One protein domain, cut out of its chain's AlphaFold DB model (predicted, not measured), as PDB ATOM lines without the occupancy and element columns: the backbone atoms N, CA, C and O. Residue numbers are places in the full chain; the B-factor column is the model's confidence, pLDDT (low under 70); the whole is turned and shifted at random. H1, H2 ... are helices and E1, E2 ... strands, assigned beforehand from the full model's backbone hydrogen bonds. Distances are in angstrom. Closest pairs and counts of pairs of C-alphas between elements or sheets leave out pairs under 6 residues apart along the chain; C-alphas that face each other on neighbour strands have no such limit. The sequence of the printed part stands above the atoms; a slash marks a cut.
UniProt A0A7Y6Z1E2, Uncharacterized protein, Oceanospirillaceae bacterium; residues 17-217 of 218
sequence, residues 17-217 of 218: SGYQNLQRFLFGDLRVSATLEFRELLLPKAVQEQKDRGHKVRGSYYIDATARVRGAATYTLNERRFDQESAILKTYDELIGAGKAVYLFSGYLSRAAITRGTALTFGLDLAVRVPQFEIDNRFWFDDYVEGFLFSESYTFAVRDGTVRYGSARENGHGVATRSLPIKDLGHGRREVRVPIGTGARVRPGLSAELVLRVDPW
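Overview. This is residues 17 to 217 of the 218 residues of an uncharacterized protein of Oceanospirillaceae bacterium (UniProt A0A7Y6Z1E2). Two twisted sheets lie face to face as an elongated sandwich: the four strands E5, E1, E12 and E11 make one layer, and a larger branched sheet built along E2, E6 and E9 makes the other. At one end of the long axis H2 packs on the E7 and E8 hairpin and the beginning of E2; at the opposite end H1 meets the edge strand E5 with its residues 23 to 26. The printed part has 201 residues with four named helices and twelve named strands, in the order H1 E1 H2 E2 E3 E4 H3 E5 E6 E7 E8 E9 E10 H4 E11 E12; the class is mixed, and strand pairs in both sheets are antiparallel. The whole is compact, with a radius of gyration of the C-alphas of 18.4 A and spans of 58 by 37 by 30 A.

Along the chain. H1, residues 17 to 26, begins with C-alpha 17 at (167.763, 154.158, 181.525). E1, residues 30 to 42, is 36.1 A long; H2 is residues 45 to 52. E2, residues 57 to 69, is 39.4 A long, from C-alpha 57 at (132.382, 173.450, 200.942). Then come E3, 78 to 80, E4, 88 to 91, H3, 92 to 97, and E5, 102 to 109. E6, 120 to 129, 29.5 A long, runs on into E7, 132 to 135, at 39 degrees. E8, 138 to 140, E9, 148 to 158, E10, 163 to 167, H4, 168 to 171, and E11, 190 to 197, follow. E12, residues 205 to 216, ends with C-alpha 216 at (152.633, 166.070, 164.089).

Arrangement. In the sandwich, two sheets face to face, the facing parts are 8.8 A apart centre to centre. E1 and E12 are antiparallel, with N 33 and O 213 at 2.9 A. Beside E2, E3 and E4 lie on one side, E6 and E7 on the other; N 66 and O 125 of E2 and E6 are 2.9 A apart. E6 and E9 have N 124 and O 154 at 2.8 A. H3 is on both sheets, over none of their strands; its closest C-alphas with E2 are those of Gly 59 and Tyr 92, 5.1 A. H4 is on the branched sheet at a height of 6.1 A. H1 only grazes the four-stranded sheet. In H1, H2 and H3 every O i to N i+4 pair is within hydrogen-bond range; H4 is too short for one.

Size, cuts and confidence. The C-alphas farthest apart, Arg 53 and Ala 112, are 58.7 A apart. The printed part has no cut. The link H4 to E11 is long, 18 residues. Residues 17 to 26 have pLDDT under 70.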
ATOM      1  N   SER A  17     169.201 153.920 181.375       55.53
ATOM      2  CA  SER A  17     167.763 154.158 181.525       55.53
ATOM      3  C   SER A  17     167.348 155.631 181.397       55.53
ATOM      4  O   SER A  17     166.309 155.897 180.805       55.53
ATOM      5  N   GLY A  18     168.138 156.588 181.889       54.59
ATOM      6  CA  GLY A  18     167.911 158.026 181.721       54.59
ATOM      7  C   GLY A  18     168.112 158.492 180.277       54.59
ATOM      8  O   GLY A  18     167.260 159.201 179.744       54.59
ATOM      9  N   TYR A  19     169.174 158.029 179.607       59.72
ATOM     10  CA  TYR A  19     169.414 158.316 178.186       59.72
ATOM     11  C   TYR A  19     168.338 157.697 177.281       59.72
ATOM     12  O   TYR A  19     167.763 158.373 176.429       59.72
ATOM     13  N   GLN A  20     167.994 156.433 177.521       60.12
ATOM     14  CA  GLN A  20     166.932 155.727 176.810       60.12
ATOM     15  C   GLN A  20     165.559 156.362 177.052       60.12
ATOM     16  O   GLN A  20     164.737 156.429 176.140       60.12
ATOM     17  N   ASN A  21     165.300 156.875 178.256       58.62
ATOM     18  CA  ASN A  21     164.099 157.656 178.530       58.62
ATOM     19  C   ASN A  21     164.114 158.976 177.751       58.62
ATOM     20  O   ASN A  21     163.139 159.271 177.073       58.62
ATOM     21  N   LEU A  22     165.216 159.731 177.750       60.97
ATOM     22  CA  LEU A  22     165.335 160.968 176.965       60.97
ATOM     23  C   LEU A  22     165.116 160.732 175.463       60.97
ATOM     24  O   LEU A  22     164.364 161.479 174.837       60.97
ATOM     25  N   GLN A  23     165.691 159.667 174.892       60.81
ATOM     26  CA  GLN A  23     165.443 159.299 173.496       60.81
ATOM     27  C   GLN A  23     163.965 158.957 173.229       60.81
ATOM     28  O   GLN A  23     163.409 159.362 172.213       60.81
ATOM     29  N   ARG A  24     163.294 158.263 174.154       61.47
ATOM     30  CA  ARG A  24     161.862 157.928 174.036       61.47
ATOM     31  C   ARG A  24     160.941 159.130 174.246       61.47
ATOM     32  O   ARG A  24     159.845 159.152 173.698       61.47
ATOM     33  N   PHE A  25     161.362 160.106 175.050       57.12
ATOM     34  CA  PHE A  25     160.544 161.260 175.424       57.12
ATOM     35  C   PHE A  25     160.699 162.468 174.521       57.12
ATOM     36  O   PHE A  25     159.846 163.341 174.585       57.12
ATOM     37  N   LEU A  26     161.751 162.558 173.712       62.22
ATOM     38  CA  LEU A  26     162.000 163.757 172.905       62.22
ATOM     39  C   LEU A  26     161.966 163.495 171.398       62.22
ATOM     40  O   LEU A  26     161.865 164.447 170.626       62.22
ATOM     41  N   PHE A  27     161.983 162.229 170.970       71.00
ATOM     42  CA  PHE A  27     162.074 161.865 169.560       71.00
ATOM     43  C   PHE A  27     160.902 160.962 169.159       71.00
ATOM     44  O   PHE A  27     160.796 159.801 169.551       71.00
ATOM     45  N   GLY A  28     159.988 161.518 168.370       83.38
ATOM     46  CA  GLY A  28     158.824 160.826 167.830       83.38
ATOM     47  C   GLY A  28     158.209 161.624 166.689       83.38
ATOM     48  O   GLY A  28     158.459 162.813 166.561       83.38
ATOM     49  N   ASP A  29     157.394 160.976 165.863       89.62
ATOM     50  CA  ASP A  29     156.759 161.632 164.710       89.62
ATOM     51  C   ASP A  29     155.427 162.296 165.084       89.62
ATOM     52  O   ASP A  29     154.848 163.057 164.304       89.62
ATOM     53  N   LEU A  30     154.884 161.930 166.248       92.12
ATOM     54  CA  LEU A  30     153.629 162.436 166.785       92.12
ATOM     55  C   LEU A  30     153.806 162.825 168.247       92.12
ATOM     56  O   LEU A  30     154.299 162.032 169.046       92.12
ATOM     57  N   ARG A  31     153.296 163.997 168.617       93.94
ATOM     58  CA  ARG A  31     153.048 164.370 170.006       93.94
ATOM     59  C   ARG A  31     151.611 164.016 170.354       93.94
ATOM     60  O   ARG A  31     150.675 164.436 169.678       93.94
ATOM     61  N   VAL A  32     151.434 163.274 171.434       94.19
ATOM     62  CA  VAL A  32     150.132 162.961 172.010       94.19
ATOM     63  C   VAL A  32     150.020 163.657 173.355       94.19
ATOM     64  O   VAL A  32     150.889 163.479 174.201       94.19
ATOM     65  N   SER A  33     148.958 164.428 173.575       96.50
ATOM     66  CA  SER A  33     148.667 165.034 174.878       96.50
ATOM     67  C   SER A  33     147.265 164.684 175.342       96.50
ATOM     68  O   SER A  33     146.337 164.702 174.533       96.50
ATOM     69  N   ALA A  34     147.110 164.432 176.637       97.88
ATOM     70  CA  ALA A  34     145.817 164.172 177.250       97.88
ATOM     71  C   ALA A  34     145.484 165.235 178.297       97.88
ATOM     72  O   ALA A  34     146.309 165.569 179.152       97.88
ATOM     73  N   THR A  35     144.252 165.731 178.245       98.38
ATOM     74  CA  THR A  35     143.666 166.585 179.278       98.38
ATOM     75  C   THR A  35     142.319 166.026 179.711       98.38
ATOM     76  O   THR A  35     141.617 165.416 178.909       98.38
ATOM     77  N   LEU A  36     141.936 166.268 180.958       98.12
ATOM     78  CA  LEU A  36     140.630 165.909 181.489       98.12
ATOM     79  C   LEU A  36     139.791 167.168 181.714       98.12
ATOM     80  O   LEU A  36     140.180 168.050 182.478       98.12
ATOM     81  N   GLU A  37     138.650 167.264 181.038       97.31
ATOM     82  CA  GLU A  37     137.712 168.383 181.159       97.31
ATOM     83  C   GLU A  37     136.482 167.938 181.958       97.31
ATOM     84  O   GLU A  37     135.655 167.177 181.456       97.31
ATOM     85  N   PHE A  38     136.346 168.399 183.203       96.44
ATOM     86  CA  PHE A  38     135.201 168.051 184.046       96.44
ATOM     87  C   PHE A  38     133.942 168.803 183.607       96.44
ATOM     88  O   PHE A  38     133.976 169.996 183.312       96.44
ATOM     89  N   ARG A  39     132.820 168.083 183.563       94.69
ATOM     90  CA  ARG A  39     131.481 168.622 183.290       94.69
ATOM     91  C   ARG A  39     130.668 168.740 184.566       94.69
ATOM     92  O   ARG A  39     129.992 169.740 184.769       94.69
ATOM     93  N   GLU A  40     130.749 167.724 185.416       93.75
ATOM     94  CA  GLU A  40     129.982 167.655 186.652       93.75
ATOM     95  C   GLU A  40     130.761 166.902 187.732       93.75
ATOM     96  O   GLU A  40     131.440 165.911 187.457       93.75
ATOM     97  N   LEU A  41     130.624 167.375 188.972       94.06
ATOM     98  CA  LEU A  41     131.053 166.686 190.183       94.06
ATOM     99  C   LEU A  41     129.862 166.626 191.135       94.06
ATOM    100  O   LEU A  41     129.436 167.645 191.687       94.06
ATOM    101  N   LEU A  42     129.329 165.423 191.318       93.56
ATOM    102  CA  LEU A  42     128.235 165.165 192.237       93.56
ATOM    103  C   LEU A  42     128.807 164.970 193.638       93.56
ATOM    104  O   LEU A  42     129.559 164.029 193.891       93.56
ATOM    105  N   LEU A  43     128.438 165.861 194.554       93.38
ATOM    106  CA  LEU A  43     128.819 165.762 195.959       93.38
ATOM    107  C   LEU A  43     128.041 164.625 196.652       93.38
ATOM    108  O   LEU A  43     126.898 164.333 196.253       93.38
ATOM    109  N   PRO A  44     128.612 164.002 197.705       93.12
ATOM    110  CA  PRO A  44     127.845 163.174 198.631       93.12
ATOM    111  C   PRO A  44     126.631 163.942 199.154       93.12
ATOM    112  O   PRO A  44     126.682 165.166 199.287       93.12
ATOM    113  N   LYS A  45     125.541 163.236 199.468       93.50
ATOM    114  CA  LYS A  45     124.273 163.874 199.854       93.50
ATOM    115  C   LYS A  45     124.442 164.822 201.047       93.50
ATOM    116  O   LYS A  45     124.046 165.976 200.946       93.50
ATOM    117  N   ALA A  46     125.095 164.366 202.116       93.88
ATOM    118  CA  ALA A  46     125.324 165.179 203.309       93.88
ATOM    119  C   ALA A  46     126.141 166.447 203.000       93.88
ATOM    120  O   ALA A  46     125.783 167.537 203.429       93.88
ATOM    121  N   VAL A  47     127.186 166.338 202.175       94.50
ATOM    122  CA  VAL A  47     128.011 167.486 201.763       94.50
ATOM    123  C   VAL A  47     127.219 168.459 200.878       94.50
ATOM    124  O   VAL A  47     127.344 169.673 201.030       94.50
ATOM    125  N   GLN A  48     126.377 167.943 199.976       94.50
ATOM    126  CA  GLN A  48     125.482 168.763 199.159       94.50
ATOM    127  C   GLN A  48     124.503 169.554 200.034       94.50
ATOM    128  O   GLN A  48     124.362 170.754 199.839       94.50
ATOM    129  N   GLU A  49     123.892 168.919 201.037       95.81
ATOM    130  CA  GLU A  49     122.969 169.587 201.964       95.81
ATOM    131  C   GLU A  49     123.643 170.737 202.727       95.81
ATOM    132  O   GLU A  49     123.034 171.786 202.929       95.81
ATOM    133  N   GLN A  50     124.911 170.582 203.122       95.75
ATOM    134  CA  GLN A  50     125.674 171.657 203.768       95.75
ATOM    135  C   GLN A  50     125.951 172.814 202.801       95.75
ATOM    136  O   GLN A  50     125.785 173.979 203.168       95.75
ATOM    137  N   LYS A  51     126.306 172.507 201.546       93.69
ATOM    138  CA  LYS A  51     126.468 173.516 200.490       93.69
ATOM    139  C   LYS A  51     125.165 174.282 200.240       93.69
ATOM    140  O   LYS A  51     125.192 175.507 200.156       93.69
ATOM    141  N   ASP A  52     124.036 173.581 200.170       96.56
ATOM    142  CA  ASP A  52     122.714 174.170 199.919       96.56
ATOM    143  C   ASP A  52     122.252 175.076 201.077       96.56
ATOM    144  O   ASP A  52     121.523 176.042 200.861       96.56
ATOM    145  N   ARG A  53     122.727 174.818 202.304       97.06
ATOM    146  CA  ARG A  53     122.537 175.686 203.485       97.06
ATOM    147  C   ARG A  53     123.454 176.915 203.508       97.06
ATOM    148  O   ARG A  53     123.357 177.722 204.427       97.06
ATOM    149  N   GLY A  54     124.333 177.069 202.518       96.31
ATOM    150  CA  GLY A  54     125.244 178.207 202.393       96.31
ATOM    151  C   GLY A  54     126.597 178.031 203.084       96.31
ATOM    152  O   GLY A  54     127.377 178.983 203.109       96.31
ATOM    153  N   HIS A  55     126.913 176.842 203.613       96.31
ATOM    154  CA  HIS A  55     128.243 176.574 204.161       96.31
ATOM    155  C   HIS A  55     129.299 176.523 203.055       96.31
ATOM    156  O   HIS A  55     129.047 176.078 201.928       96.31
ATOM    157  N   LYS A  56     130.525 176.938 203.384       94.25
ATOM    158  CA  LYS A  56     131.637 176.898 202.438       94.25
ATOM    159  C   LYS A  56     132.184 175.477 202.345       94.25
ATOM    160  O   LYS A  56     132.920 175.039 203.227       94.25
ATOM    161  N   VAL A  57     131.874 174.795 201.247       93.38
ATOM    162  CA  VAL A  57     132.382 173.450 200.942       93.38
ATOM    163  C   VAL A  57     133.611 173.530 200.038       93.38
ATOM    164  O   VAL A  57     133.551 174.117 198.959       93.38
ATOM    165  N   ARG A  58     134.712 172.889 200.441       93.19
ATOM    166  CA  ARG A  58     135.886 172.624 199.593       93.19
ATOM    167  C   ARG A  58     136.042 171.124 199.396       93.19
ATOM    168  O   ARG A  58     135.929 170.376 200.356       93.19
ATOM    169  N   GLY A  59     136.307 170.689 198.168       92.81
ATOM    170  CA  GLY A  59     136.640 169.297 197.855       92.81
ATOM    171  C   GLY A  59     138.004 169.207 197.187       92.81
ATOM    172  O   GLY A  59     138.260 169.966 196.249       92.81
ATOM    173  N   SER A  60     138.844 168.289 197.657       93.94
ATOM    174  CA  SER A  60     140.188 168.021 197.136       93.94
ATOM    175  C   SER A  60     140.191 166.728 196.324       93.94
ATOM    176  O   SER A  60     139.957 165.650 196.867       93.94
ATOM    177  N   TYR A  61     140.454 166.837 195.024       95.50
ATOM    178  CA  TYR A  61     140.439 165.734 194.067       95.50
ATOM    179  C   TYR A  61     141.864 165.386 193.653       95.50
ATOM    180  O   TYR A  61     142.533 166.175 192.981       95.50
ATOM    181  N   TYR A  62     142.303 164.189 194.034       97.44
ATOM    182  CA  TYR A  62     143.541 163.599 193.544       97.44
ATOM    183  C   TYR A  62     143.259 162.773 192.295       97.44
ATOM    184  O   TYR A  62     142.379 161.908 192.297       97.44
ATOM    185  N   ILE A  63     143.998 163.068 191.231       98.06
ATOM    186  CA  ILE A  63     143.862 162.434 189.925       98.06
ATOM    187  C   ILE A  63     145.184 161.748 189.590       98.06
ATOM    188  O   ILE A  63     146.228 162.402 189.499       98.06
ATOM    189  N   ASP A  64     145.110 160.441 189.384       98.25
ATOM    190  CA  ASP A  64     146.221 159.602 188.962       98.25
ATOM    191  C   ASP A  64     146.177 159.438 187.441       98.25
ATOM    192  O   ASP A  64     145.120 159.176 186.866       98.25
ATOM    193  N   ALA A  65     147.326 159.569 186.781       98.00
ATOM    194  CA  ALA A  65     147.467 159.376 185.343       98.00
ATOM    195  C   ALA A  65     148.752 158.601 185.046       98.00
ATOM    196  O   ALA A  65     149.844 159.033 185.412       98.00
ATOM    197  N   THR A  66     148.626 157.455 184.375       97.12
ATOM    198  CA  THR A  66     149.781 156.647 183.957       97.12
ATOM    199  C   THR A  66     149.677 156.278 182.484       97.12
ATOM    200  O   THR A  66     148.772 155.550 182.087       97.12
ATOM    201  N   ALA A  67     150.616 156.748 181.666       95.31
ATOM    202  CA  ALA A  67     150.683 156.432 180.243       95.31
ATOM    203  C   ALA A  67     151.737 155.353 179.966       95.31
ATOM    204  O   ALA A  67     152.860 155.423 180.471       95.31
ATOM    205  N   ARG A  68     151.412 154.367 179.124       92.25
ATOM    206  CA  ARG A  68     152.331 153.284 178.713       92.25
ATOM    207  C   ARG A  68     152.216 153.005 177.226       92.25
ATOM    208  O   ARG A  68     151.162 153.220 176.648       92.25
ATOM    209  N   VAL A  69     153.259 152.469 176.602       89.19
ATOM    210  CA  VAL A  69     153.193 151.982 175.212       89.19
ATOM    211  C   VAL A  69     153.052 150.470 175.169       89.19
ATOM    212  O   VAL A  69     153.359 149.766 176.131       89.19
ATOM    213  N   ARG A  70     152.577 149.951 174.035       83.19
ATOM    214  CA  ARG A  70     152.511 148.505 173.809       83.19
ATOM    215  C   ARG A  70     153.886 147.861 174.036       83.19
ATOM    216  O   ARG A  70     154.876 148.303 173.466       83.19
ATOM    217  N   GLY A  71     153.922 146.784 174.822       78.88
ATOM    218  CA  GLY A  71     155.146 146.022 175.088       78.88
ATOM    219  C   GLY A  71     156.069 146.628 176.151       78.88
ATOM    220  O   GLY A  71     157.080 146.014 176.477       78.88
ATOM    221  N   ALA A  72     155.725 147.782 176.733       79.25
ATOM    222  CA  ALA A  72     156.458 148.359 177.859       79.25
ATOM    223  C   ALA A  72     156.126 147.622 179.168       79.25
ATOM    224  O   ALA A  72     155.388 148.117 180.013       79.25
ATOM    225  N   ALA A  73     156.646 146.401 179.316       76.44
ATOM    226  CA  ALA A  73     156.420 145.577 180.505       76.44
ATOM    227  C   ALA A  73     157.163 146.100 181.748       76.44
ATOM    228  O   ALA A  73     156.761 145.812 182.870       76.44
ATOM    229  N   THR A  74     158.248 146.853 181.552       78.75
ATOM    230  CA  THR A  74     159.179 147.249 182.620       78.75
ATOM    231  C   THR A  74     159.278 148.759 182.826       78.75
ATOM    232  O   THR A  74     160.055 149.202 183.666       78.75
ATOM    233  N   TYR A  75     158.531 149.561 182.062       81.12
ATOM    234  CA  TYR A  75     158.593 151.020 182.150       81.12
ATOM    235  C   TYR A  75     157.270 151.692 181.766       81.12
ATOM    236  O   TYR A  75     156.421 151.113 181.086       81.12
ATOM    237  N   THR A  76     157.111 152.944 182.190       87.62
ATOM    238  CA  THR A  76     155.989 153.825 181.845       87.62
ATOM    239  C   THR A  76     156.500 155.036 181.061       87.62
ATOM    240  O   THR A  76     157.667 155.410 181.164       87.62
ATOM    241  N   LEU A  77     155.642 155.630 180.227       86.56
ATOM    242  CA  LEU A  77     155.935 156.920 179.594       86.56
ATOM    243  C   LEU A  77     155.674 158.073 180.567       86.56
ATOM    244  O   LEU A  77     156.394 159.055 180.647       86.56
ATOM    245  N   ASN A  78     154.588 157.998 181.309       90.81
ATOM    246  CA  ASN A  78     154.277 159.013 182.290       90.81
ATOM    247  C   ASN A  78     153.612 158.326 183.460       90.81
ATOM    248  O   ASN A  78     152.851 157.385 183.254       90.81
ATOM    249  N   GLU A  79     153.908 158.795 184.658       94.44
ATOM    250  CA  GLU A  79     153.267 158.318 185.864       94.44
ATOM    251  C   GLU A  79     153.150 159.483 186.841       94.44
ATOM    252  O   GLU A  79     154.126 160.171 187.141       94.44
ATOM    253  N   ARG A  80     151.923 159.736 187.280       97.00
ATOM    254  CA  ARG A  80     151.583 160.664 188.352       97.00
ATOM    255  C   ARG A  80     150.546 159.968 189.202       97.00
ATOM    256  O   ARG A  80     149.424 159.782 188.737       97.00
ATOM    257  N   ARG A  81     150.923 159.555 190.407       96.44
ATOM    258  CA  ARG A  81     150.031 158.814 191.296       96.44
ATOM    259  C   ARG A  81     150.093 159.306 192.728       96.44
ATOM    260  O   ARG A  81     151.102 159.854 193.173       96.44
ATOM    261  N   PHE A  82     149.000 159.098 193.447       95.19
ATOM    262  CA  PHE A  82     148.857 159.515 194.835       95.19
ATOM    263  C   PHE A  82     149.780 158.739 195.778       95.19
ATOM    264  O   PHE A  82     150.352 159.328 196.685       95.19
ATOM    265  N   ASP A  83     149.972 157.440 195.533       93.44
ATOM    266  CA  ASP A  83     150.875 156.571 196.306       93.44
ATOM    267  C   ASP A  83     152.353 156.989 196.201       93.44
ATOM    268  O   ASP A  83     153.162 156.634 197.052       93.44
ATOM    269  N   GLN A  84     152.691 157.757 195.166       94.56
ATOM    270  CA  GLN A  84     154.006 158.347 194.920       94.56
ATOM    271  C   GLN A  84     154.058 159.839 195.278       94.56
ATOM    272  O   GLN A  84     154.996 160.524 194.877       94.56
ATOM    273  N   GLU A  85     153.027 160.372 195.945       95.38
ATOM    274  CA  GLU A  85     152.905 161.797 196.293       95.38
ATOM    275  C   GLU A  85     153.003 162.740 195.073       95.38
ATOM    276  O   GLU A  85     153.350 163.914 195.186       95.38
ATOM    277  N   SER A  86     152.669 162.239 193.876       96.62
ATOM    278  CA  SER A  86     152.828 162.954 192.600       96.62
ATOM    279  C   SER A  86     151.512 163.130 191.825       96.62
ATOM    280  O   SER A  86     151.518 163.634 190.687       96.62
ATOM    281  N   ALA A  87     150.383 162.723 192.415       97.19
ATOM    282  CA  ALA A  87     149.052 162.910 191.846       97.19
ATOM    283  C   ALA A  87     148.773 164.375 191.495       97.19
ATOM    284  O   ALA A  87     149.332 165.320 192.058       97.19
ATOM    285  N   ILE A  88     147.864 164.574 190.548       97.81
ATOM    286  CA  ILE A  88     147.359 165.904 190.230       97.81
ATOM    287  C   ILE A  88     146.319 166.265 191.283       97.81
ATOM    288  O   ILE A  88     145.281 165.616 191.359       97.81
ATOM    289  N   LEU A  89     146.582 167.302 192.075       97.06
ATOM    290  CA  LEU A  89     145.613 167.834 193.027       97.06
ATOM    291  C   LEU A  89     144.838 168.994 192.398       97.06
ATOM    292  O   LEU A  89     145.433 169.947 191.881       97.06
ATOM    293  N   LYS A  90     143.509 168.908 192.456       96.38
ATOM    294  CA  LYS A  90     142.592 169.975 192.058       96.38
ATOM    295  C   LYS A  90     141.473 170.167 193.061       96.38
ATOM    296  O   LYS A  90     140.993 169.215 193.665       96.38
ATOM    297  N   THR A  91     141.041 171.409 193.211       94.00
ATOM    298  CA  THR A  91     139.878 171.756 194.029       94.00
ATOM    299  C   THR A  91     138.585 171.691 193.216       94.00
ATOM    300  O   THR A  91     138.599 171.872 191.998       94.00
ATOM    301  N   TYR A  92     137.450 171.487 193.889       91.38
ATOM    302  CA  TYR A  92     136.118 171.544 193.268       91.38
ATOM    303  C   TYR A  92     135.922 172.810 192.407       91.38
ATOM    304  O   TYR A  92     135.466 172.723 191.266       91.38
ATOM    305  N   ASP A  93     136.321 173.976 192.923       88.69
ATOM    306  CA  ASP A  93     136.156 175.262 192.237       88.69
ATOM    307  C   ASP A  93     137.061 175.396 191.006       88.69
ATOM    308  O   ASP A  93     136.654 175.983 190.005       88.69
ATOM    309  N   GLU A  94     138.268 174.821 191.021       93.31
ATOM    310  CA  GLU A  94     139.116 174.777 189.823       93.31
ATOM    311  C   GLU A  94     138.503 173.917 188.716       93.31
ATOM    312  O   GLU A  94     138.602 174.279 187.539       93.31
ATOM    313  N   LEU A  95     137.896 172.787 189.089       93.50
ATOM    314  CA  LEU A  95     137.343 171.818 188.147       93.50
ATOM    315  C   LEU A  95     136.010 172.281 187.553       93.50
ATOM    316  O   LEU A  95     135.825 172.184 186.344       93.50
ATOM    317  N   ILE A  96     135.098 172.790 188.387       88.88
ATOM    318  CA  ILE A  96     133.730 173.142 187.979       88.88
ATOM    319  C   ILE A  96     133.534 174.652 187.876       88.88
ATOM    320  O   ILE A  96     133.022 175.127 186.868       88.88
ATOM    321  N   GLY A  97     133.963 175.419 188.881       78.50
ATOM    322  CA  GLY A  97     133.752 176.869 188.908       78.50
ATOM    323  C   GLY A  97     134.508 177.601 187.795       78.50
ATOM    324  O   GLY A  97     133.941 178.437 187.099       78.50
ATOM    325  N   ALA A  98     135.782 177.254 187.600       83.50
ATOM    326  CA  ALA A  98     136.628 177.830 186.556       83.50
ATOM    327  C   ALA A  98     136.646 177.012 185.252       83.50
ATOM    328  O   ALA A  98     137.164 177.496 184.246       83.50
ATOM    329  N   GLY A  99     136.144 175.770 185.273       83.56
ATOM    330  CA  GLY A  99     136.147 174.864 184.120       83.56
ATOM    331  C   GLY A  99     137.548 174.571 183.568       83.56
ATOM    332  O   GLY A  99     137.713 174.402 182.358       83.56
ATOM    333  N   LYS A 100     138.589 174.575 184.416       88.06
ATOM    334  CA  LYS A 100     139.973 174.418 183.950       88.06
ATOM    335  C   LYS A 100     140.236 172.971 183.547       88.06
ATOM    336  O   LYS A 100     140.171 172.066 184.377       88.06
ATOM    337  N   ALA A 101     140.626 172.770 182.289       95.25
ATOM    338  CA  ALA A 101     141.115 171.481 181.820       95.25
ATOM    339  C   ALA A 101     142.331 171.034 182.649       95.25
ATOM    340  O   ALA A 101     143.282 171.793 182.859       95.25
ATOM    341  N   VAL A 102     142.309 169.787 183.107       97.44
ATOM    342  CA  VAL A 102     143.397 169.189 183.877       97.44
ATOM    343  C   VAL A 102     144.371 168.534 182.916       97.44
ATOM    344  O   VAL A 102     144.045 167.543 182.270       97.44
ATOM    345  N   TYR A 103     145.581 169.070 182.812       97.62
ATOM    346  CA  TYR A 103     146.643 168.433 182.043       97.62
ATOM    347  C   TYR A 103     147.079 167.118 182.694       97.62
ATOM    348  O   TYR A 103     147.521 167.130 183.842       97.62
ATOM    349  N   LEU A 104     146.982 166.010 181.955       97.62
ATOM    350  CA  LEU A 104     147.389 164.689 182.432       97.62
ATOM    351  C   LEU A 104     148.836 164.398 182.038       97.62
ATOM    352  O   LEU A 104     149.688 164.230 182.906       97.62
ATOM    353  N   PHE A 105     149.118 164.372 180.731       95.25
ATOM    354  CA  PHE A 105     150.458 164.102 180.217       95.25
ATOM    355  C   PHE A 105     150.644 164.565 178.767       95.25
ATOM    356  O   PHE A 105     149.696 164.898 178.046       95.25
ATOM    357  N   SER A 106     151.895 164.535 178.314       93.56
ATOM    358  CA  SER A 106     152.265 164.535 176.904       93.56
ATOM    359  C   SER A 106     153.355 163.501 176.673       93.56
ATOM    360  O   SER A 106     154.260 163.363 177.490       93.56
ATOM    361  N   GLY A 107     153.245 162.761 175.579       89.88
ATOM    362  CA  GLY A 107     154.220 161.772 175.148       89.88
ATOM    363  C   GLY A 107     154.479 161.900 173.657       89.88
ATOM    364  O   GLY A 107     153.654 162.434 172.915       89.88
ATOM    365  N   TYR A 108     155.624 161.400 173.218       90.44
ATOM    366  CA  TYR A 108     156.066 161.489 171.835       90.44
ATOM    367  C   TYR A 108     156.208 160.070 171.301       90.44
ATOM    368  O   TYR A 108     156.870 159.231 171.905       90.44
ATOM    369  N   LEU A 109     155.490 159.766 170.224       88.62
ATOM    370  CA  LEU A 109     155.364 158.418 169.685       88.62
ATOM    371  C   LEU A 109     156.007 158.362 168.298       88.62
ATOM    372  O   LEU A 109     155.650 159.137 167.410       88.62
ATOM    373  N   SER A 110     156.938 157.428 168.104       88.75
ATOM    374  CA  SER A 110     157.602 157.195 166.818       88.75
ATOM    375  C   SER A 110     156.956 156.038 166.063       88.75
ATOM    376  O   SER A 110     156.857 154.931 166.593       88.75
ATOM    377  N   ARG A 111     156.578 156.263 164.799       88.06
ATOM    378  CA  ARG A 111     156.085 155.227 163.876       88.06
ATOM    379  C   ARG A 111     157.123 154.127 163.648       88.06
ATOM    380  O   ARG A 111     156.735 152.979 163.458       88.06
ATOM    381  N   ALA A 112     158.416 154.444 163.740       87.44
ATOM    382  CA  ALA A 112     159.489 153.455 163.642       87.44
ATOM    383  C   ALA A 112     159.468 152.425 164.790       87.44
ATOM    384  O   ALA A 112     159.985 151.324 164.634       87.44
ATOM    385  N   ALA A 113     158.828 152.743 165.922       83.00
ATOM    386  CA  ALA A 113     158.682 151.829 167.056       83.00
ATOM    387  C   ALA A 113     157.501 150.844 166.913       83.00
ATOM    388  O   ALA A 113     157.239 150.052 167.822       83.00
ATOM    389  N   ILE A 114     156.753 150.875 165.801       85.62
ATOM    390  CA  ILE A 114     155.659 149.927 165.559       85.62
ATOM    391  C   ILE A 114     156.250 148.547 165.249       85.62
ATOM    392  O   ILE A 114     156.761 148.299 164.164       85.62
ATOM    393  N   THR A 115     156.108 147.612 166.188       81.81
ATOM    394  CA  THR A 115     156.567 146.221 166.021       81.81
ATOM    395  C   THR A 115     155.489 145.275 165.488       81.81
ATOM    396  O   THR A 115     155.797 144.187 165.008       81.81
ATOM    397  N   ARG A 116     154.203 145.653 165.574       81.19
ATOM    398  CA  ARG A 116     153.070 144.835 165.104       81.19
ATOM    399  C   ARG A 116     151.876 145.686 164.674       81.19
ATOM    400  O   ARG A 116     151.388 146.521 165.440       81.19
ATOM    401  N   GLY A 117     151.311 145.367 163.510       86.19
ATOM    402  CA  GLY A 117     150.178 146.092 162.931       86.19
ATOM    403  C   GLY A 117     150.600 147.448 162.363       86.19
ATOM    404  O   GLY A 117     151.755 147.637 162.012       86.19
ATOM    405  N   THR A 118     149.659 148.388 162.270       88.94
ATOM    406  CA  THR A 118     149.875 149.705 161.633       88.94
ATOM    407  C   THR A 118     149.625 150.893 162.559       88.94
ATOM    408  O   THR A 118     149.698 152.038 162.125       88.94
ATOM    409  N   ALA A 119     149.273 150.643 163.822       91.62
ATOM    410  CA  ALA A 119     148.909 151.694 164.766       91.62
ATOM    411  C   ALA A 119     149.981 151.909 165.826       91.62
ATOM    412  O   ALA A 119     150.510 150.947 166.385       91.62
ATOM    413  N   LEU A 120     150.177 153.176 166.184       91.62
ATOM    414  CA  LEU A 120     150.811 153.563 167.433       91.62
ATOM    415  C   LEU A 120     149.821 153.326 168.567       91.62
ATOM    416  O   LEU A 120     148.773 153.969 168.636       91.62
ATOM    417  N   THR A 121     150.138 152.362 169.428       92.50
ATOM    418  CA  THR A 121     149.280 151.991 170.553       92.50
ATOM    419  C   THR A 121     149.909 152.373 171.875       92.50
ATOM    420  O   THR A 121     151.033 151.967 172.178       92.50
ATOM    421  N   PHE A 122     149.132 153.086 172.680       93.69
ATOM    422  CA  PHE A 122     149.465 153.419 174.055       93.69
ATOM    423  C   PHE A 122     148.232 153.223 174.945       93.69
ATOM    424  O   PHE A 122     147.097 153.258 174.466       93.69
ATOM    425  N   GLY A 123     148.466 152.967 176.224       94.94
ATOM    426  CA  GLY A 123     147.452 152.906 177.264       94.94
ATOM    427  C   GLY A 123     147.535 154.119 178.185       94.94
ATOM    428  O   GLY A 123     148.615 154.689 178.352       94.94
ATOM    429  N   LEU A 124     146.404 154.489 178.777       97.12
ATOM    430  CA  LEU A 124     146.283 155.485 179.835       97.12
ATOM    431  C   LEU A 124     145.450 154.889 180.972       97.12
ATOM    432  O   LEU A 124     144.248 154.687 180.799       97.12
ATOM    433  N   ASP A 125     146.076 154.648 182.118       97.31
ATOM    434  CA  ASP A 125     145.349 154.408 183.363       97.31
ATOM    435  C   ASP A 125     144.997 155.757 183.972       97.31
ATOM    436  O   ASP A 125     145.873 156.609 184.153       97.31
ATOM    437  N   LEU A 126     143.719 155.946 184.274       98.12
ATOM    438  CA  LEU A 126     143.187 157.164 184.857       98.12
ATOM    439  C   LEU A 126     142.363 156.800 186.083       98.12
ATOM    440  O   LEU A 126     141.421 156.013 185.985       98.12
ATOM    441  N   ALA A 127     142.675 157.418 187.217       98.00
ATOM    442  CA  ALA A 127     141.867 157.277 188.414       98.00
ATOM    443  C   ALA A 127     141.635 158.627 189.090       98.00
ATOM    444  O   ALA A 127     142.486 159.511 189.066       98.00
ATOM    445  N   VAL A 128     140.465 158.789 189.694       97.62
ATOM    446  CA  VAL A 128     140.103 159.934 190.529       97.62
ATOM    447  C   VAL A 128     139.740 159.377 191.892       97.62
ATOM    448  O   VAL A 128     138.875 158.504 191.988       97.62
ATOM    449  N   ARG A 129     140.405 159.845 192.945       95.81
ATOM    450  CA  ARG A 129     140.123 159.398 194.314       95.81
ATOM    451  C   ARG A 129     138.817 159.970 194.839       95.81
ATOM    452  O   ARG A 129     138.358 161.017 194.375       95.81
ATOM    453  N   VAL A 130     138.226 159.278 195.811       93.25
ATOM    454  CA  VAL A 130     137.130 159.845 196.602       93.25
ATOM    455  C   VAL A 130     137.652 161.134 197.248       93.25
ATOM    456  O   VAL A 130     138.672 161.095 197.939       93.25
ATOM    457  N   PRO A 131     137.019 162.289 196.986       92.12
ATOM    458  CA  PRO A 131     137.529 163.562 197.464       92.12
ATOM    459  C   PRO A 131     137.415 163.671 198.982       92.12
ATOM    460  O   PRO A 131     136.421 163.261 199.581       92.12
ATOM    461  N   GLN A 132     138.417 164.301 199.585       90.75
ATOM    462  CA  GLN A 132     138.323 164.778 200.960       90.75
ATOM    463  C   GLN A 132     137.620 166.132 200.955       90.75
ATOM    464  O   GLN A 132     137.982 167.018 200.170       90.75
ATOM    465  N   PHE A 133     136.608 166.277 201.807       93.56
ATOM    466  CA  PHE A 133     135.836 167.506 201.916       93.56
ATOM    467  C   PHE A 133     136.200 168.290 203.169       93.56
ATOM    468  O   PHE A 133     136.533 167.731 204.212       93.56
ATOM    469  N   GLU A 134     136.072 169.604 203.067       94.75
ATOM    470  CA  GLU A 134     136.089 170.520 204.194       94.75
ATOM    471  C   GLU A 134     134.839 171.393 204.155       94.75
ATOM    472  O   GLU A 134     134.454 171.885 203.091       94.75
ATOM    473  N   ILE A 135     134.241 171.624 205.320       95.19
ATOM    474  CA  ILE A 135     133.091 172.509 205.505       95.19
ATOM    475  C   ILE A 135     133.486 173.574 206.518       95.19
ATOM    476  O   ILE A 135     133.934 173.255 207.619       95.19
ATOM    477  N   ASP A 136     133.406 174.842 206.116       95.31
ATOM    478  CA  ASP A 136     133.817 175.997 206.925       95.31
ATOM    479  C   ASP A 136     135.227 175.841 207.534       95.31
ATOM    480  O   ASP A 136     135.493 176.189 208.685       95.31
ATOM    481  N   ASN A 137     136.160 175.338 206.715       93.94
ATOM    482  CA  ASN A 137     137.559 175.052 207.061       93.94
ATOM    483  C   ASN A 137     137.766 173.919 208.085       93.94
ATOM    484  O   ASN A 137     138.813 173.867 208.731       93.94
ATOM    485  N   ARG A 138     136.801 173.011 208.242       95.25
ATOM    486  CA  ARG A 138     136.944 171.792 209.050       95.25
ATOM    487  C   ARG A 138     136.795 170.567 208.165       95.25
ATOM    488  O   ARG A 138     135.873 170.524 207.356       95.25
ATOM    489  N   PHE A 139     137.678 169.585 208.324       93.44
ATOM    490  CA  PHE A 139     137.561 168.327 207.593       93.44
ATOM    491  C   PHE A 139     136.226 167.644 207.886       93.44
ATOM    492  O   PHE A 139     135.786 167.573 209.034       93.44
ATOM    493  N   TRP A 140     135.606 167.145 206.825       93.06
ATOM    494  CA  TRP A 140     134.363 166.402 206.858       93.06
ATOM    495  C   TRP A 140     134.660 164.933 206.574       93.06
ATOM    496  O   TRP A 140     134.951 164.561 205.436       93.06
ATOM    497  N   PHE A 141     134.599 164.110 207.618       89.19
ATOM    498  CA  PHE A 141     134.866 162.672 207.532       89.19
ATOM    499  C   PHE A 141     133.598 161.814 207.611       89.19
ATOM    500  O   PHE A 141     133.697 160.594 207.488       89.19
ATOM    501  N   ASP A 142     132.419 162.417 207.788       87.06
ATOM    502  CA  ASP A 142     131.166 161.665 207.855       87.06
ATOM    503  C   ASP A 142     130.948 160.918 206.532       87.06
ATOM    504  O   ASP A 142     130.964 161.521 205.453       87.06
ATOM    505  N   ASP A 143     130.778 159.598 206.638       78.56
ATOM    506  CA  ASP A 143     130.657 158.644 205.527       78.56
ATOM    507  C   ASP A 143     131.846 158.628 204.546       78.56
ATOM    508  O   ASP A 143     131.745 158.095 203.435       78.56
ATOM    509  N   TYR A 144     132.997 159.186 204.935       86.69
ATOM    510  CA  TYR A 144     134.211 159.114 204.131       86.69
ATOM    511  C   TYR A 144     134.832 157.717 204.214       86.69
ATOM    512  O   TYR A 144     135.214 157.237 205.283       86.69
ATOM    513  N   VAL A 145     134.988 157.088 203.051       87.38
ATOM    514  CA  VAL A 145     135.751 155.852 202.876       87.38
ATOM    515  C   VAL A 145     136.754 156.077 201.753       87.38
ATOM    516  O   VAL A 145     136.385 156.500 200.655       87.38
ATOM    517  N   GLU A 146     138.028 155.808 202.034       88.25
ATOM    518  CA  GLU A 146     139.105 155.927 201.050       88.25
ATOM    519  C   GLU A 146     138.886 154.959 199.878       88.25
ATOM    520  O   GLU A 146     138.437 153.823 200.050       88.25
ATOM    521  N   GLY A 147     139.222 155.407 198.670       92.44
ATOM    522  CA  GLY A 147     139.017 154.632 197.456       92.44
ATOM    523  C   GLY A 147     139.006 155.502 196.208       92.44
ATOM    524  O   GLY A 147     139.447 156.654 196.205       92.44
ATOM    525  N   PHE A 148     138.469 154.949 195.124       94.88
ATOM    526  CA  PHE A 148     138.378 155.637 193.843       94.88
ATOM    527  C   PHE A 148     136.937 156.007 193.520       94.88
ATOM    528  O   PHE A 148     136.056 155.153 193.467       94.88
ATOM    529  N   LEU A 149     136.728 157.293 193.246       94.19
ATOM    530  CA  LEU A 149     135.517 157.808 192.624       94.19
ATOM    531  C   LEU A 149     135.364 157.257 191.199       94.19
ATOM    532  O   LEU A 149     134.264 156.948 190.752       94.19
ATOM    533  N   PHE A 150     136.484 157.137 190.488       96.75
ATOM    534  CA  PHE A 150     136.574 156.593 189.139       96.75
ATOM    535  C   PHE A 150     137.940 155.930 188.950       96.75
ATOM    536  O   PHE A 150     138.940 156.458 189.425       96.75
ATOM    537  N   SER A 151     137.997 154.797 188.253       97.25
ATOM    538  CA  SER A 151     139.248 154.151 187.846       97.25
ATOM    539  C   SER A 151     139.008 153.343 186.577       97.25
ATOM    540  O   SER A 151     138.085 152.529 186.535       97.25
ATOM    541  N   GLU A 152     139.798 153.598 185.538       97.25
ATOM    542  CA  GLU A 152     139.686 152.922 184.247       97.25
ATOM    543  C   GLU A 152     141.024 152.920 183.501       97.25
ATOM    544  O   GLU A 152     141.817 153.861 183.604       97.25
ATOM    545  N   SER A 153     141.240 151.885 182.690       97.19
ATOM    546  CA  SER A 153     142.363 151.804 181.759       97.19
ATOM    547  C   SER A 153     141.861 151.954 180.330       97.19
ATOM    548  O   SER A 153     141.102 151.127 179.832       97.19
ATOM    549  N   TYR A 154     142.338 152.967 179.618       97.44
ATOM    550  CA  TYR A 154     142.030 153.167 178.206       97.44
ATOM    551  C   TYR A 154     143.176 152.689 177.326       97.44
ATOM    552  O   TYR A 154     144.337 152.959 177.610       97.44
ATOM    553  N   THR A 155     142.860 152.028 176.215       96.69
ATOM    554  CA  THR A 155     143.816 151.754 175.136       96.69
ATOM    555  C   THR A 155     143.481 152.620 173.937       96.69
ATOM    556  O   THR A 155     142.338 152.637 173.494       96.69
ATOM    557  N   PHE A 156     144.481 153.281 173.362       95.88
ATOM    558  CA  PHE A 156     144.358 154.074 172.145       95.88
ATOM    559  C   PHE A 156     145.173 153.456 171.011       95.88
ATOM    560  O   PHE A 156     146.281 152.963 171.215       95.88
ATOM    561  N   ALA A 157     144.639 153.501 169.793       95.06
ATOM    562  CA  ALA A 157     145.316 153.088 168.571       95.06
ATOM    563  C   ALA A 157     145.263 154.227 167.547       95.06
ATOM    564  O   ALA A 157     144.231 154.472 166.917       95.06
ATOM    565  N   VAL A 158     146.393 154.907 167.385       93.62
ATOM    566  CA  VAL A 158     146.567 156.059 166.499       93.62
ATOM    567  C   VAL A 158     147.140 155.591 165.164       93.62
ATOM    568  O   VAL A 158     148.157 154.903 165.122       93.62
ATOM    569  N   ARG A 159     146.490 155.970 164.064       91.75
ATOM    570  CA  ARG A 159     146.963 155.780 162.684       91.75
ATOM    571  C   ARG A 159     146.929 157.114 161.948       91.75
ATOM    572  O   ARG A 159     146.499 158.129 162.506       91.75
ATOM    573  N   ASP A 160     147.324 157.111 160.686       86.31
ATOM    574  CA  ASP A 160     147.081 158.246 159.804       86.31
ATOM    575  C   ASP A 160     145.569 158.403 159.594       86.31
ATOM    576  O   ASP A 160     144.843 157.436 159.356       86.31
ATOM    577  N   GLY A 161     145.062 159.613 159.830       85.06
ATOM    578  CA  GLY A 161     143.639 159.947 159.718       85.06
ATOM    579  C   GLY A 161     142.722 159.406 160.823       85.06
ATOM    580  O   GLY A 161     141.715 160.040 161.103       85.06
ATOM    581  N   THR A 162     143.062 158.312 161.518       91.06
ATOM    582  CA  THR A 162     142.170 157.697 162.527       91.06
ATOM    583  C   THR A 162     142.782 157.583 163.922       91.06
ATOM    584  O   THR A 162     143.985 157.383 164.088       91.06
ATOM    585  N   VAL A 163     141.927 157.678 164.940       93.88
ATOM    586  CA  VAL A 163     142.240 157.381 166.341       93.88
ATOM    587  C   VAL A 163     141.105 156.515 166.873       93.88
ATOM    588  O   VAL A 163     139.948 156.932 166.869       93.88
ATOM    589  N   ARG A 164     141.432 155.294 167.293       95.31
ATOM    590  CA  ARG A 164     140.491 154.400 167.977       95.31
ATOM    591  C   ARG A 164     140.836 154.300 169.447       95.31
ATOM    592  O   ARG A 164     142.000 154.467 169.811       95.31
ATOM    593  N   TYR A 165     139.845 153.978 170.265       96.44
ATOM    594  CA  TYR A 165     140.034 153.739 171.688       96.44
ATOM    595  C   TYR A 165     139.220 152.533 172.171       96.44
ATOM    596  O   TYR A 165     138.377 152.002 171.443       96.44
ATOM    597  N   GLY A 166     139.485 152.091 173.390       96.81
ATOM    598  CA  GLY A 166     138.638 151.166 174.133       96.81
ATOM    599  C   GLY A 166     138.945 151.254 175.621       96.81
ATOM    600  O   GLY A 166     140.082 151.550 175.993       96.81
ATOM    601  N   SER A 167     137.932 151.058 176.462       96.69
ATOM    602  CA  SER A 167     138.121 150.924 177.908       96.69
ATOM    603  C   SER A 167     138.380 149.461 178.251       96.69
ATOM    604  O   SER A 167     137.833 148.557 177.614       96.69
ATOM    605  N   ALA A 168     139.204 149.202 179.261       96.62
ATOM    606  CA  ALA A 168     139.485 147.842 179.690       96.62
ATOM    607  C   ALA A 168     138.219 147.176 180.235       96.62
ATOM    608  O   ALA A 168     137.979 146.006 179.940       96.62
ATOM    609  N   ARG A 169     137.375 147.930 180.948       94.81
ATOM    610  CA  ARG A 169     136.108 147.423 181.485       94.81
ATOM    611  C   ARG A 169     135.121 146.954 180.417       94.81
ATOM    612  O   ARG A 169     134.459 145.943 180.627       94.81
ATOM    613  N   GLU A 170     134.981 147.676 179.305       94.50
ATOM    614  CA  GLU A 170     133.998 147.324 178.266       94.50
ATOM    615  C   GLU A 170     134.591 146.457 177.155       94.50
ATOM    616  O   GLU A 170     133.886 145.653 176.549       94.50
ATOM    617  N   ASN A 171     135.867 146.658 176.824       96.56
ATOM    618  CA  ASN A 171     136.482 146.082 175.629       96.56
ATOM    619  C   ASN A 171     137.608 145.090 175.939       96.56
ATOM    620  O   ASN A 171     138.031 144.366 175.040       96.56
ATOM    621  N   GLY A 172     138.077 145.030 177.187       94.00
ATOM    622  CA  GLY A 172     139.252 144.265 177.588       94.00
ATOM    623  C   GLY A 172     140.562 145.040 177.412       94.00
ATOM    624  O   GLY A 172     140.675 145.986 176.627       94.00
ATOM    625  N   HIS A 173     141.586 144.639 178.165       90.50
ATOM    626  CA  HIS A 173     142.897 145.288 178.125       90.50
ATOM    627  C   HIS A 173     143.548 145.184 176.738       90.50
ATOM    628  O   HIS A 173     143.583 144.121 176.120       90.50
ATOM    629  N   GLY A 174     144.112 146.296 176.257       90.44
ATOM    630  CA  GLY A 174     144.822 146.351 174.978       90.44
ATOM    631  C   GLY A 174     143.918 146.411 173.741       90.44
ATOM    632  O   GLY A 174     144.433 146.433 172.619       90.44
ATOM    633  N   VAL A 175     142.594 146.466 173.913       94.12
ATOM    634  CA  VAL A 175     141.622 146.492 172.813       94.12
ATOM    635  C   VAL A 175     141.179 147.927 172.528       94.12
ATOM    636  O   VAL A 175     140.707 148.632 173.410       94.12
ATOM    637  N   ALA A 176     141.312 148.362 171.269       95.06
ATOM    638  CA  ALA A 176     140.906 149.694 170.809       95.06
ATOM    639  C   ALA A 176     140.084 149.604 169.514       95.06
ATOM    640  O   ALA A 176     140.613 149.713 168.400       95.06
ATOM    641  N   THR A 177     138.780 149.363 169.654       93.31
ATOM    642  CA  THR A 177     137.851 149.161 168.529       93.31
ATOM    643  C   THR A 177     136.891 150.323 168.315       93.31
ATOM    644  O   THR A 177     136.447 150.533 167.183       93.31
ATOM    645  N   ARG A 178     136.600 151.113 169.355       94.12
ATOM    646  CA  ARG A 178     135.643 152.218 169.286       94.12
ATOM    647  C   ARG A 178     136.240 153.377 168.495       94.12
ATOM    648  O   ARG A 178     137.414 153.717 168.642       94.12
ATOM    649  N   SER A 179     135.416 153.977 167.646       90.00
ATOM    650  CA  SER A 179     135.754 155.185 166.891       90.00
ATOM    651  C   SER A 179     134.866 156.325 167.376       90.00
ATOM    652  O   SER A 179     133.699 156.107 167.693       90.00
ATOM    653  N   LEU A 180     135.429 157.525 167.446       86.62
ATOM    654  CA  LEU A 180     134.725 158.760 167.780       86.62
ATOM    655  C   LEU A 180     134.951 159.783 166.668       86.62
ATOM    656  O   LEU A 180     135.923 159.643 165.918       86.62
ATOM    657  N   PRO A 181     134.092 160.811 166.567       92.25
ATOM    658  CA  PRO A 181     134.347 161.940 165.689       92.25
ATOM    659  C   PRO A 181     135.725 162.536 165.980       92.25
ATOM    660  O   PRO A 181     136.058 162.843 167.125       92.25
ATOM    661  N   ILE A 182     136.525 162.684 164.927       94.38
ATOM    662  CA  ILE A 182     137.812 163.364 164.998       94.38
ATOM    663  C   ILE A 182     137.567 164.814 164.626       94.38
ATOM    664  O   ILE A 182     137.075 165.108 163.536       94.38
ATOM    665  N   LYS A 183     137.933 165.721 165.526       96.12
ATOM    666  CA  LYS A 183     137.987 167.141 165.216       96.12
ATOM    667  C   LYS A 183     139.343 167.439 164.582       96.12
ATOM    668  O   LYS A 183     140.373 167.337 165.248       96.12
ATOM    669  N   ASP A 184     139.336 167.780 163.298       94.06
ATOM    670  CA  ASP A 184     140.520 168.285 162.606       94.06
ATOM    671  C   ASP A 184     140.817 169.712 163.091       94.06
ATOM    672  O   ASP A 184     139.940 170.579 163.100       94.06
ATOM    673  N   LEU A 185     142.044 169.938 163.555       94.62
ATOM    674  CA  LEU A 185     142.532 171.233 164.031       94.62
ATOM    675  C   LEU A 185     143.483 171.899 163.014       94.62
ATOM    676  O   LEU A 185     144.140 172.896 163.332       94.62
ATOM    677  N   GLY A 186     143.585 171.351 161.803       92.81
ATOM    678  CA  GLY A 186     144.468 171.807 160.738       92.81
ATOM    679  C   GLY A 186     145.925 171.388 160.943       92.81
ATOM    680  O   GLY A 186     146.379 171.120 162.059       92.81
ATOM    681  N   HIS A 187     146.684 171.358 159.843       91.06
ATOM    682  CA  HIS A 187     148.102 170.965 159.819       91.06
ATOM    683  C   HIS A 187     148.361 169.572 160.425       91.06
ATOM    684  O   HIS A 187     149.351 169.361 161.118       91.06
ATOM    685  N   GLY A 188     147.445 168.622 160.203       89.31
ATOM    686  CA  GLY A 188     147.553 167.246 160.700       89.31
ATOM    687  C   GLY A 188     147.269 167.067 162.197       89.31
ATOM    688  O   GLY A 188     147.351 165.939 162.690       89.31
ATOM    689  N   ARG A 189     146.930 168.146 162.916       94.44
ATOM    690  CA  ARG A 189     146.536 168.111 164.331       94.44
ATOM    691  C   ARG A 189     145.108 167.609 164.470       94.44
ATOM    692  O   ARG A 189     144.216 168.036 163.741       94.44
ATOM    693  N   ARG A 190     144.884 166.711 165.421       94.88
ATOM    694  CA  ARG A 190     143.607 166.014 165.599       94.88
ATOM    695  C   ARG A 190     143.229 165.969 167.065       94.88
ATOM    696  O   ARG A 190     144.085 165.726 167.908       94.88
ATOM    697  N   GLU A 191     141.948 166.134 167.356       96.81
ATOM    698  CA  GLU A 191     141.395 165.997 168.702       96.81
ATOM    699  C   GLU A 191     140.293 164.931 168.723       96.81
ATOM    700  O   GLU A 191     139.438 164.884 167.837       96.81
ATOM    701  N   VAL A 192     140.320 164.080 169.747       96.56
ATOM    702  CA  VAL A 192     139.261 163.116 170.070       96.56
ATOM    703  C   VAL A 192     138.856 163.302 171.524       96.56
ATOM    704  O   VAL A 192     139.703 163.548 172.379       96.56
ATOM    705  N   ARG A 193     137.557 163.186 171.799       97.50
ATOM    706  CA  ARG A 193     136.965 163.399 173.122       97.50
ATOM    707  C   ARG A 193     136.233 162.142 173.560       97.50
ATOM    708  O   ARG A 193     135.274 161.743 172.905       97.50
ATOM    709  N   VAL A 194     136.747 161.493 174.596       96.88
ATOM    710  CA  VAL A 194     136.186 160.268 175.162       96.88
ATOM    711  C   VAL A 194     135.385 160.641 176.410       96.88
ATOM    712  O   VAL A 194     135.993 161.126 177.367       96.88
ATOM    713  N   PRO A 195     134.066 160.393 176.448       95.81
ATOM    714  CA  PRO A 195     133.291 160.623 177.655       95.81
ATOM    715  C   PRO A 195     133.727 159.634 178.737       95.81
ATOM    716  O   PRO A 195     133.840 158.430 178.488       95.81
ATOM    717  N   ILE A 196     133.960 160.145 179.942       94.69
ATOM    718  CA  ILE A 196     134.277 159.348 181.123       94.69
ATOM    719  C   ILE A 196     133.386 159.779 182.281       94.69
ATOM    720  O   ILE A 196     133.017 160.947 182.410       94.69
ATOM    721  N   GLY A 197     133.055 158.851 183.167       95.06
ATOM    722  CA  GLY A 197     132.272 159.204 184.337       95.06
ATOM    723  C   GLY A 197     131.783 158.017 185.132       95.06
ATOM    724  O   GLY A 197     131.912 156.858 184.737       95.06
ATOM    725  N   THR A 198     131.205 158.340 186.278       95.25
ATOM    726  CA  THR A 198     130.402 157.414 187.069       95.25
ATOM    727  C   THR A 198     128.999 157.290 186.468       95.25
ATOM    728  O   THR A 198     128.609 158.051 185.584       95.25
ATOM    729  N   GLY A 199     128.190 156.355 186.973       90.75
ATOM    730  CA  GLY A 199     126.768 156.318 186.616       90.75
ATOM    731  C   GLY A 199     126.064 157.637 186.967       90.75
ATOM    732  O   GLY A 199     126.389 158.262 187.975       90.75
ATOM    733  N   ALA A 200     125.066 158.036 186.170       85.50
ATOM    734  CA  ALA A 200     124.435 159.365 186.217       85.50
ATOM    735  C   ALA A 200     123.815 159.780 187.570       85.50
ATOM    736  O   ALA A 200     123.495 160.946 187.771       85.50
ATOM    737  N   ARG A 201     123.593 158.839 188.496       85.69
ATOM    738  CA  ARG A 201     123.017 159.104 189.830       85.69
ATOM    739  C   ARG A 201     123.930 158.683 190.982       85.69
ATOM    740  O   ARG A 201     123.495 158.684 192.130       85.69
ATOM    741  N   VAL A 202     125.169 158.292 190.686       91.50
ATOM    742  CA  VAL A 202     126.134 157.856 191.701       91.50
ATOM    743  C   VAL A 202     126.653 159.081 192.453       91.50
ATOM    744  O   VAL A 202     127.005 160.087 191.840       91.50
ATOM    745  N   ARG A 203     126.655 159.009 193.789       90.62
ATOM    746  CA  ARG A 203     127.132 160.070 194.685       90.62
ATOM    747  C   ARG A 203     128.105 159.480 195.717       90.62
ATOM    748  O   ARG A 203     127.706 158.535 196.394       90.62
ATOM    749  N   PRO A 204     129.316 160.041 195.883       92.19
ATOM    750  CA  PRO A 204     129.915 161.049 195.007       92.19
ATOM    751  C   PRO A 204     130.059 160.528 193.567       92.19
ATOM    752  O   PRO A 204     130.166 159.325 193.352       92.19
ATOM    753  N   GLY A 205     130.037 161.427 192.581       93.88
ATOM    754  CA  GLY A 205     130.109 161.067 191.159       93.88
ATOM    755  C   GLY A 205     130.838 162.104 190.312       93.88
ATOM    756  O   GLY A 205     131.042 163.236 190.750       93.88
ATOM    757  N   LEU A 206     131.224 161.724 189.093       95.69
ATOM    758  CA  LEU A 206     131.807 162.641 188.112       95.69
ATOM    759  C   LEU A 206     131.304 162.368 186.695       95.69
ATOM    760  O   LEU A 206     131.040 161.222 186.331       95.69
ATOM    761  N   SER A 207     131.265 163.425 185.888       96.06
ATOM    762  CA  SER A 207     131.175 163.373 184.428       96.06
ATOM    763  C   SER A 207     132.259 164.274 183.844       96.06
ATOM    764  O   SER A 207     132.431 165.411 184.292       96.06
ATOM    765  N   ALA A 208     133.019 163.768 182.879       96.88
ATOM    766  CA  ALA A 208     134.132 164.476 182.267       96.88
ATOM    767  C   ALA A 208     134.399 163.989 180.834       96.88
ATOM    768  O   ALA A 208     133.928 162.941 180.404       96.88
ATOM    769  N   GLU A 209     135.198 164.751 180.099       97.38
ATOM    770  CA  GLU A 209     135.703 164.391 178.779       97.38
ATOM    771  C   GLU A 209     137.220 164.212 178.858       97.38
ATOM    772  O   GLU A 209     137.955 165.152 179.170       97.38
ATOM    773  N   LEU A 210     137.703 163.009 178.550       98.00
ATOM    774  CA  LEU A 210     139.115 162.770 178.284       98.00
ATOM    775  C   LEU A 210     139.419 163.242 176.862       98.00
ATOM    776  O   LEU A 210     139.017 162.624 175.873       98.00
ATOM    777  N   VAL A 211     140.139 164.351 176.762       98.00
ATOM    778  CA  VAL A 211     140.491 164.983 175.495       98.00
ATOM    779  C   VAL A 211     141.898 164.566 175.108       98.00
ATOM    780  O   VAL A 211     142.872 164.905 175.779       98.00
ATOM    781  N   LEU A 212     141.999 163.832 174.004       97.38
ATOM    782  CA  LEU A 212     143.259 163.429 173.406       97.38
ATOM    783  C   LEU A 212     143.556 164.305 172.193       97.38
ATOM    784  O   LEU A 212     142.773 164.337 171.244       97.38
ATOM    785  N   ARG A 213     144.715 164.962 172.192       96.94
ATOM    786  CA  ARG A 213     145.256 165.642 171.012       96.94
ATOM    787  C   ARG A 213     146.426 164.868 170.443       96.94
ATOM    788  O   ARG A 213     147.274 164.386 171.190       96.94
ATOM    789  N   VAL A 214     146.448 164.756 169.122       95.56
ATOM    790  CA  VAL A 214     147.502 164.107 168.349       95.56
ATOM    791  C   VAL A 214     148.001 165.103 167.316       95.56
ATOM    792  O   VAL A 214     147.301 165.397 166.345       95.56
ATOM    793  N   ASP A 215     149.219 165.580 167.518       94.62
ATOM    794  CA  ASP A 215     149.861 166.591 166.689       94.62
ATOM    795  C   ASP A 215     151.065 165.978 165.960       94.62
ATOM    796  O   ASP A 215     151.780 165.165 166.554       94.62
ATOM    797  N   PRO A 216     151.342 166.353 164.702       92.75
ATOM    798  CA  PRO A 216     152.633 166.070 164.089       92.75
ATOM    799  C   PRO A 216     153.768 166.682 164.917       92.75
ATOM    800  O   PRO A 216     153.649 167.812 165.393       92.75
ATOM    801  N   TRP A 217     154.860 165.938 165.082       88.19
ATOM    802  CA  TRP A 217     156.058 166.382 165.793       88.19
ATOM    803  C   TRP A 217     157.279 166.149 164.904       88.19
ATOM    804  O   TRP A 217     157.414 165.076 164.316       88.19
TER     805      TRP A 217